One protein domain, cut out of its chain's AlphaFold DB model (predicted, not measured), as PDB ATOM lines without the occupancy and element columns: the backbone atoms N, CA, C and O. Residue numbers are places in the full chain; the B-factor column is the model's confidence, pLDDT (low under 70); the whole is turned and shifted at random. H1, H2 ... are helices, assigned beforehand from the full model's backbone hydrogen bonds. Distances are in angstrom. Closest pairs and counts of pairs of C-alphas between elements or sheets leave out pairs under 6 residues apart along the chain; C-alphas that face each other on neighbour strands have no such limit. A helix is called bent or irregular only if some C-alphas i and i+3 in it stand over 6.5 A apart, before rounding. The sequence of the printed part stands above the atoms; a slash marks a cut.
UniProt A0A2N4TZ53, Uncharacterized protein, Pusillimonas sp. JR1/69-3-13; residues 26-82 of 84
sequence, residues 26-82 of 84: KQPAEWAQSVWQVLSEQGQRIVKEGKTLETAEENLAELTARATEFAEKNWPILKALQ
ATOM      1  N   LYS A  26     -48.673   2.271  -5.698       70.25
ATOM      2  CA  LYS A  26     -49.571   1.116  -5.911       70.25
ATOM      3  C   LYS A  26     -49.550   0.603  -7.342       70.25
ATOM      4  O   LYS A  26     -50.129  -0.449  -7.605       70.25
ATOM      5  N   GLN A  27     -48.926   1.345  -8.254       77.44
ATOM      6  CA  GLN A  27     -48.897   0.991  -9.662       77.44
ATOM      7  C   GLN A  27     -47.496   0.539 -10.101       77.44
ATOM      8  O   GLN A  27     -46.505   1.194  -9.769       77.44
ATOM      9  N   PRO A  28     -47.406  -0.524 -10.922       79.88
ATOM     10  CA  PRO A  28     -46.146  -1.021 -11.474       79.88
ATOM     11  C   PRO A  28     -45.304   0.044 -12.182       79.88
ATOM     12  O   PRO A  28     -44.085   0.074 -12.030       79.88
ATOM     13  N   ALA A  29     -45.954   0.949 -12.918       82.00
ATOM     14  CA  ALA A  29     -45.285   2.040 -13.624       82.00
ATOM     15  C   ALA A  29     -44.572   3.003 -12.662       82.00
ATOM     16  O   ALA A  29     -43.481   3.494 -12.951       82.00
ATOM     17  N   GLU A  30     -45.154   3.250 -11.489       82.62
ATOM     18  CA  GLU A  30     -44.533   4.130 -10.510       82.62
ATOM     19  C   GLU A  30     -43.350   3.459  -9.801       82.62
ATOM     20  O   GLU A  30     -42.387   4.140  -9.444       82.62
ATOM     21  N   TRP A  31     -43.414   2.137  -9.601       81.62
ATOM     22  CA  TRP A  31     -42.290   1.346  -9.097       81.62
ATOM     23  C   TRP A  31     -41.136   1.368 -10.092       81.62
ATOM     24  O   TRP A  31     -40.008   1.672  -9.712       81.62
ATOM     25  N   ALA A  32     -41.435   1.132 -11.370       85.69
ATOM     26  CA  ALA A  32     -40.471   1.193 -12.457       85.69
ATOM     27  C   ALA A  32     -39.771   2.555 -12.536       85.69
ATOM     28  O   ALA A  32     -38.547   2.601 -12.614       85.69
ATOM     29  N   GLN A  33     -40.519   3.659 -12.430       84.44
ATOM     30  CA  GLN A  33     -39.935   5.002 -12.376       84.44
ATOM     31  C   GLN A  33     -39.005   5.202 -11.182       84.44
ATOM     32  O   GLN A  33     -37.900   5.708 -11.353       84.44
ATOM     33  N   SER A  34     -39.429   4.805  -9.980       82.88
ATOM     34  CA  SER A  34     -38.602   4.957  -8.780       82.88
ATOM     35  C   SER A  34     -37.317   4.133  -8.864       82.88
ATOM     36  O   SER A  34     -36.253   4.624  -8.496       82.88
ATOM     37  N   VAL A  35     -37.392   2.906  -9.388       82.00
ATOM     38  CA  VAL A  35     -36.202   2.075  -9.611       82.00
ATOM     39  C   VAL A  35     -35.299   2.688 -10.677       82.00
ATOM     40  O   VAL A  35     -34.093   2.781 -10.466       82.00
ATOM     41  N   TRP A  36     -35.866   3.152 -11.792       85.75
ATOM     42  CA  TRP A  36     -35.095   3.786 -12.858       85.75
ATOM     43  C   TRP A  36     -34.371   5.044 -12.389       85.75
ATOM     44  O   TRP A  36     -33.212   5.244 -12.734       85.75
ATOM     45  N   GLN A  37     -35.024   5.872 -11.573       83.94
ATOM     46  CA  GLN A  37     -34.398   7.060 -11.007       83.94
ATOM     47  C   GLN A  37     -33.134   6.684 -10.218       83.94
ATOM     48  O   GLN A  37     -32.063   7.210 -10.496       83.94
ATOM     49  N   VAL A  38     -33.227   5.690  -9.333       82.94
ATOM     50  CA  VAL A  38     -32.083   5.227  -8.532       82.94
ATOM     51  C   VAL A  38     -30.988   4.584  -9.397       82.94
ATOM     52  O   VAL A  38     -29.803   4.785  -9.136       82.94
ATOM     53  N   LEU A  39     -31.354   3.811 -10.425       81.12
ATOM     54  CA  LEU A  39     -30.392   3.180 -11.342       81.12
ATOM     55  C   LEU A  39     -29.670   4.216 -12.209       81.12
ATOM     56  O   LEU A  39     -28.446   4.184 -12.321       81.12
ATOM     57  N   SER A  40     -30.417   5.160 -12.781       83.19
ATOM     58  CA  SER A  40     -29.870   6.218 -13.634       83.19
ATOM     59  C   SER A  40     -28.949   7.167 -12.866       83.19
ATOM     60  O   SER A  40     -27.893   7.523 -13.386       83.19
ATOM     61  N   GLU A  41     -29.275   7.500 -11.613       82.62
ATOM     62  CA  GLU A  41     -28.408   8.276 -10.713       82.62
ATOM     63  C   GLU A  41     -27.065   7.572 -10.442       82.62
ATOM     64  O   GLU A  41     -26.041   8.230 -10.268       82.62
ATOM     65  N   GLN A  42     -27.048   6.236 -10.461       80.62
ATOM     66  CA  GLN A  42     -25.844   5.412 -10.307       80.62
ATOM     67  C   GLN A  42     -25.148   5.089 -11.640       80.62
ATOM     68  O   GLN A  42     -24.138   4.387 -11.653       80.62
ATOM     69  N   GLY A  43     -25.677   5.568 -12.772       81.75
ATOM     70  CA  GLY A  43     -25.169   5.244 -14.108       81.75
ATOM     71  C   GLY A  43     -25.397   3.788 -14.532       81.75
ATOM     72  O   GLY A  43     -24.783   3.330 -15.494       81.75
ATOM     73  N   GLN A  44     -26.268   3.056 -13.832       80.31
ATOM     74  CA  GLN A  44     -26.622   1.681 -14.165       80.31
ATOM     75  C   GLN A  44     -27.700   1.644 -15.252       80.31
ATOM     76  O   GLN A  44     -28.641   2.438 -15.261       80.31
ATOM     77  N   ARG A  45     -27.570   0.680 -16.166       81.62
ATOM     78  CA  ARG A  45     -28.519   0.426 -17.255       81.62
ATOM     79  C   ARG A  45     -28.973  -1.020 -17.238       81.62
ATOM     80  O   ARG A  45     -28.292  -1.886 -16.696       81.62
ATOM     81  N   ILE A  46     -30.117  -1.270 -17.857       83.56
ATOM     82  CA  ILE A  46     -30.692  -2.603 -17.947       83.56
ATOM     83  C   ILE A  46     -30.119  -3.337 -19.136       83.56
ATOM     84  O   ILE A  46     -30.132  -2.833 -20.254       83.56
ATOM     85  N   VAL A  47     -29.659  -4.556 -18.887       82.56
ATOM     86  CA  VAL A  47     -29.298  -5.501 -19.933       82.56
ATOM     87  C   VAL A  47     -30.481  -6.434 -20.145       82.56
ATOM     88  O   VAL A  47     -30.939  -7.116 -19.227       82.56
ATOM     89  N   LYS A  48     -30.996  -6.447 -21.370       79.44
ATOM     90  CA  LYS A  48     -32.065  -7.337 -21.807       79.44
ATOM     91  C   LYS A  48     -31.528  -8.230 -22.914       79.44
ATOM     92  O   LYS A  48     -31.084  -7.731 -23.941       79.44
ATOM     93  N   GLU A  49     -31.552  -9.543 -22.692       78.44
ATOM     94  CA  GLU A  49     -31.125 -10.546 -23.687       78.44
ATOM     95  C   GLU A  49     -29.708 -10.287 -24.244       78.44
ATOM     96  O   GLU A  49     -29.445 -10.438 -25.433       78.44
ATOM     97  N   GLY A  50     -28.788  -9.845 -23.381       81.25
ATOM     98  CA  GLY A  50     -27.411  -9.512 -23.765       81.25
ATOM     99  C   GLY A  50     -27.240  -8.147 -24.441       81.25
ATOM    100  O   GLY A  50     -26.121  -7.784 -24.797       81.25
ATOM    101  N   LYS A  51     -28.315  -7.363 -24.595       80.62
ATOM    102  CA  LYS A  51     -28.270  -5.992 -25.109       80.62
ATOM    103  C   LYS A  51     -28.567  -4.986 -24.002       80.62
ATOM    104  O   LYS A  51     -29.632  -5.013 -23.388       80.62
ATOM    105  N   THR A  52     -27.643  -4.059 -23.783       84.44
ATOM    106  CA  THR A  52     -27.877  -2.907 -22.910       84.44
ATOM    107  C   THR A  52     -28.915  -1.984 -23.539       84.44
ATOM    108  O   THR A  52     -28.809  -1.605 -24.707       84.44
ATOM    109  N   LEU A  53     -29.935  -1.635 -22.765       87.38
ATOM    110  CA  LEU A  53     -30.918  -0.624 -23.115       87.38
ATOM    111  C   LEU A  53     -30.268   0.743 -22.905       87.38
ATOM    112  O   LEU A  53     -29.930   1.119 -21.781       87.38
ATOM    113  N   GLU A  54     -30.057   1.476 -23.991       84.69
ATOM    114  CA  GLU A  54     -29.304   2.735 -23.976       84.69
ATOM    115  C   GLU A  54     -30.191   3.919 -23.582       84.69
ATOM    116  O   GLU A  54     -29.730   4.866 -22.940       84.69
ATOM    117  N   THR A  55     -31.476   3.864 -23.941       87.94
ATOM    118  CA  THR A  55     -32.412   4.970 -23.728       87.94
ATOM    119  C   THR A  55     -33.212   4.813 -22.441       87.94
ATOM    120  O   THR A  55     -33.539   3.706 -22.004       87.94
ATOM    121  N   ALA A  56     -33.576   5.938 -21.824       86.88
ATOM    122  CA  ALA A  56     -34.415   5.931 -20.629       86.88
ATOM    123  C   ALA A  56     -35.786   5.286 -20.889       86.88
ATOM    124  O   ALA A  56     -36.304   4.586 -20.023       86.88
ATOM    125  N   GLU A  57     -36.352   5.481 -22.081       87.69
ATOM    126  CA  GLU A  57     -37.641   4.908 -22.474       87.69
ATOM    127  C   GLU A  57     -37.593   3.380 -22.548       87.69
ATOM    128  O   GLU A  57     -38.473   2.721 -21.997       87.69
ATOM    129  N   GLU A  58     -36.545   2.809 -23.153       87.56
ATOM    130  CA  GLU A  58     -36.354   1.356 -23.192       87.56
ATOM    131  C   GLU A  58     -36.228   0.775 -21.777       87.56
ATOM    132  O   GLU A  58     -36.888  -0.211 -21.444       87.56
ATOM    133  N   ASN A  59     -35.419   1.412 -20.925       87.00
ATOM    134  CA  ASN A  59     -35.220   0.967 -19.547       87.00
ATOM    135  C   ASN A  59     -36.518   1.034 -18.730       87.00
ATOM    136  O   ASN A  59     -36.862   0.085 -18.026       87.00
ATOM    137  N   LEU A  60     -37.267   2.134 -18.839       88.31
ATOM    138  CA  LEU A  60     -38.549   2.298 -18.157       88.31
ATOM    139  C   LEU A  60     -39.598   1.300 -18.647       88.31
ATOM    140  O   LEU A  60     -40.341   0.760 -17.826       88.31
ATOM    141  N   ALA A  61     -39.666   1.041 -19.954       88.50
ATOM    142  CA  ALA A  61     -40.586   0.061 -20.522       88.50
ATOM    143  C   ALA A  61     -40.295  -1.346 -19.980       88.50
ATOM    144  O   ALA A  61     -41.212  -2.045 -19.544       88.50
ATOM    145  N   GLU A  62     -39.019  -1.727 -19.925       87.44
ATOM    146  CA  GLU A  62     -38.591  -3.011 -19.373       87.44
ATOM    147  C   GLU A  62     -38.873  -3.115 -17.868       87.44
ATOM    148  O   GLU A  62     -39.449  -4.103 -17.412       87.44
ATOM    149  N   LEU A  63     -38.549  -2.082 -17.083       85.19
ATOM    150  CA  LEU A  63     -38.867  -2.054 -15.650       85.19
ATOM    151  C   LEU A  63     -40.366  -2.126 -15.399       85.19
ATOM    152  O   LEU A  63     -40.790  -2.787 -14.457       85.19
ATOM    153  N   THR A  64     -41.170  -1.469 -16.232       86.69
ATOM    154  CA  THR A  64     -42.630  -1.486 -16.109       86.69
ATOM    155  C   THR A  64     -43.177  -2.872 -16.413       86.69
ATOM    156  O   THR A  64     -44.025  -3.364 -15.667       86.69
ATOM    157  N   ALA A  65     -42.669  -3.538 -17.454       85.94
ATOM    158  CA  ALA A  65     -43.038  -4.913 -17.774       85.94
ATOM    159  C   ALA A  65     -42.709  -5.861 -16.610       85.94
ATOM    160  O   ALA A  65     -43.582  -6.589 -16.137       85.94
ATOM    161  N   ARG A  66     -41.489  -5.778 -16.068       81.62
ATOM    162  CA  ARG A  66     -41.064  -6.597 -14.923       81.62
ATOM    163  C   ARG A  66     -41.839  -6.272 -13.645       81.62
ATOM    164  O   ARG A  66     -42.208  -7.174 -12.902       81.62
ATOM    165  N   ALA A  67     -42.123  -4.996 -13.382       83.25
ATOM    166  CA  ALA A  67     -42.931  -4.576 -12.239       83.25
ATOM    167  C   ALA A  67     -44.379  -5.072 -12.360       83.25
ATOM    168  O   ALA A  67     -45.000  -5.404 -11.351       83.25
ATOM    169  N   THR A  68     -44.911  -5.141 -13.583       83.25
ATOM    170  CA  THR A  68     -46.259  -5.656 -13.859       83.25
ATOM    171  C   THR A  68     -46.298  -7.157 -13.627       83.25
ATOM    172  O   THR A  68     -47.132  -7.629 -12.864       83.25
ATOM    173  N   GLU A  69     -45.326  -7.894 -14.165       82.25
ATOM    174  CA  GLU A  69     -45.181  -9.325 -13.895       82.25
ATOM    175  C   GLU A  69     -45.006  -9.600 -12.392       82.25
ATOM    176  O   GLU A  69     -45.598 -10.532 -11.843       82.25
ATOM    177  N   PHE A  70     -44.248  -8.752 -11.692       77.62
ATOM    178  CA  PHE A  70     -44.111  -8.829 -10.245       77.62
ATOM    179  C   PHE A  70     -45.444  -8.581  -9.533       77.62
ATOM    180  O   PHE A  70     -45.785  -9.319  -8.611       77.62
ATOM    181  N   ALA A  71     -46.219  -7.582  -9.950       77.88
ATOM    182  CA  ALA A  71     -47.540  -7.325  -9.390       77.88
ATOM    183  C   ALA A  71     -48.507  -8.490  -9.652       77.88
ATOM    184  O   ALA A  71     -49.295  -8.845  -8.787       77.88
ATOM    185  N   GLU A  72     -48.447  -9.134 -10.808       80.06
ATOM    186  CA  GLU A  72     -49.344 -10.250 -11.114       80.06
ATOM    187  C   GLU A  72     -48.963 -11.523 -10.349       80.06
ATOM    188  O   GLU A  72     -49.835 -12.207  -9.812       80.06
ATOM    189  N   LYS A  73     -47.663 -11.830 -10.250       78.25
ATOM    190  CA  LYS A  73     -47.169 -13.084  -9.657       78.25
ATOM    191  C   LYS A  73     -46.880 -12.988  -8.160       78.25
ATOM    192  O   LYS A  73     -47.195 -13.912  -7.416       78.25
ATOM    193  N   ASN A  74     -46.284 -11.887  -7.705       70.38
ATOM    194  CA  ASN A  74     -45.798 -11.736  -6.329       70.38
ATOM    195  C   ASN A  74     -46.766 -10.973  -5.427       70.38
ATOM    196  O   ASN A  74     -46.786 -11.224  -4.226       70.38
ATOM    197  N   TRP A  75     -47.610 -10.085  -5.957       70.62
ATOM    198  CA  TRP A  75     -48.599  -9.372  -5.135       70.62
ATOM    199  C   TRP A  75     -49.590 -10.285  -4.399       70.62
ATOM    200  O   TRP A  75     -49.862 -10.016  -3.228       70.62
ATOM    201  N   PRO A  76     -50.104 -11.382  -4.996       70.69
ATOM    202  CA  PRO A  76     -50.947 -12.329  -4.267       70.69
ATOM    203  C   PRO A  76     -50.215 -12.943  -3.067       70.69
ATOM    204  O   PRO A  76     -50.801 -13.106  -2.000       70.69
ATOM    205  N   ILE A  77     -48.917 -13.221  -3.228       72.25
ATOM    206  CA  ILE A  77     -48.049 -13.785  -2.189       72.25
ATOM    207  C   ILE A  77     -47.759 -12.732  -1.110       72.25
ATOM    208  O   ILE A  77     -47.897 -13.018   0.072       72.25
ATOM    209  N   LEU A  78     -47.425 -11.496  -1.488       67.12
ATOM    210  CA  LEU A  78     -47.165 -10.398  -0.549       67.12
ATOM    211  C   LEU A  78     -48.401 -10.040   0.286       67.12
ATOM    212  O   LEU A  78     -48.269  -9.814   1.489       67.12
ATOM    213  N   LYS A  79     -49.593 -10.066  -0.324       66.69
ATOM    214  CA  LYS A  79     -50.870  -9.953   0.394       66.69
ATOM    215  C   LYS A  79     -51.091 -11.117   1.353       66.69
ATOM    216  O   LYS A  79     -51.504 -10.894   2.487       66.69
ATOM    217  N   ALA A  80     -50.804 -12.347   0.923       71.25
ATOM    218  CA  ALA A  80     -50.901 -13.524   1.787       71.25
ATOM    219  C   ALA A  80     -49.925 -13.452   2.976       71.25
ATOM    220  O   ALA A  80     -50.244 -13.923   4.063       71.25
ATOM    221  N   LEU A  81     -48.766 -12.816   2.785       71.31
ATOM    222  CA  LEU A  81     -47.760 -12.577   3.820       71.31
ATOM    223  C   LEU A  81     -48.017 -11.306   4.658       71.31
ATOM    224  O   LEU A  81     -47.237 -11.028   5.565       71.31
ATOM    225  N   GLN A  82     -49.081 -10.538   4.381       68.19
ATOM    226  CA  GLN A  82     -49.417  -9.258   5.032       68.19
ATOM    227  C   GLN A  82     -48.304  -8.194   5.003       68.19
ATOM    228  O   GLN A  82     -48.199  -7.356   5.898       68.19
TER     229      GLN A  82
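What this domain is: This is residues 26 to 82 of the 84 residues of an uncharacterized protein of Pusillimonas sp. JR1/69-3-13 (UniProt A0A2N4TZ53). Two helices, H1 and H2, pack on each other at a slant and run opposite ways, joined by a long looping link, residues 42 to 55, in which the chain folds back on itself in a small turn at residues 47 to 52. Beyond the end of H2 a short third helix, H3, belongs to a tail, residues 73 to 82, that sticks out from this two-helix body. The printed part has 57 residues with three named helices, in the order H1, H2, H3, and no named strand; the class is all helix. The whole is only just loose, close to compact, with a radius of gyration of the C-alphas of 12.5 A, and its elongated outline spans 37 by 23 by 15 A.

How they stand to each other: H1, residues 28 to 41, touches H2, residues 56 to 73, with 21 pairs of C-alphas within 8 A. Their closest C-alphas, those of Ala 32 and Leu 63, are 4.8 A apart, and their centres are 9.7 A apart. The two run opposite ways at a steep tilt of 45 degrees. Between them, residues 47 to 48 pair with residues 51 to 52, antiparallel, in stretches too short to be named strands. H3, residues 75 to 80, and H2 meet only through their link; they are near each other, with 5 pairs of C-alphas within 10 A. H1 and H3 are apart. In H1, H2 and H3 every O i to N i+4 pair is within hydrogen-bond range.

Where its parts are: H1 begins at C-alpha 28, at (-46.146, -1.021, -11.474), and measures 20.0 A from first to last C-alpha over its 14 residues. H2, the longest helix with 18 residues, begins at C-alpha 56, at (-34.415, 5.931, -20.629), and measures 25.4 A. H3, six residues, ends at C-alpha 80, at (-50.901, -13.524, 1.787). No helix is bent or irregular.

The domain as a whole: The C-alphas of Glu 54 and Ala 80, the two farthest apart, are 37.3 A from each other, while those of Lys 26 and Gln 82, the first and last printed, are 15.1 A apart. Without residues 73 to 82, which stand free, the body of 47 residues spans 26 by 23 by 13 A, with a radius of gyration of 10.2 A. The link from H1 to H2 is long, with 14 residues, and the link from H2 to H3 is tight, with 1 residue. The printed part has no cut. Its mean pLDDT is 80.8, and residues 78 to 79 and residue 82 are under 70.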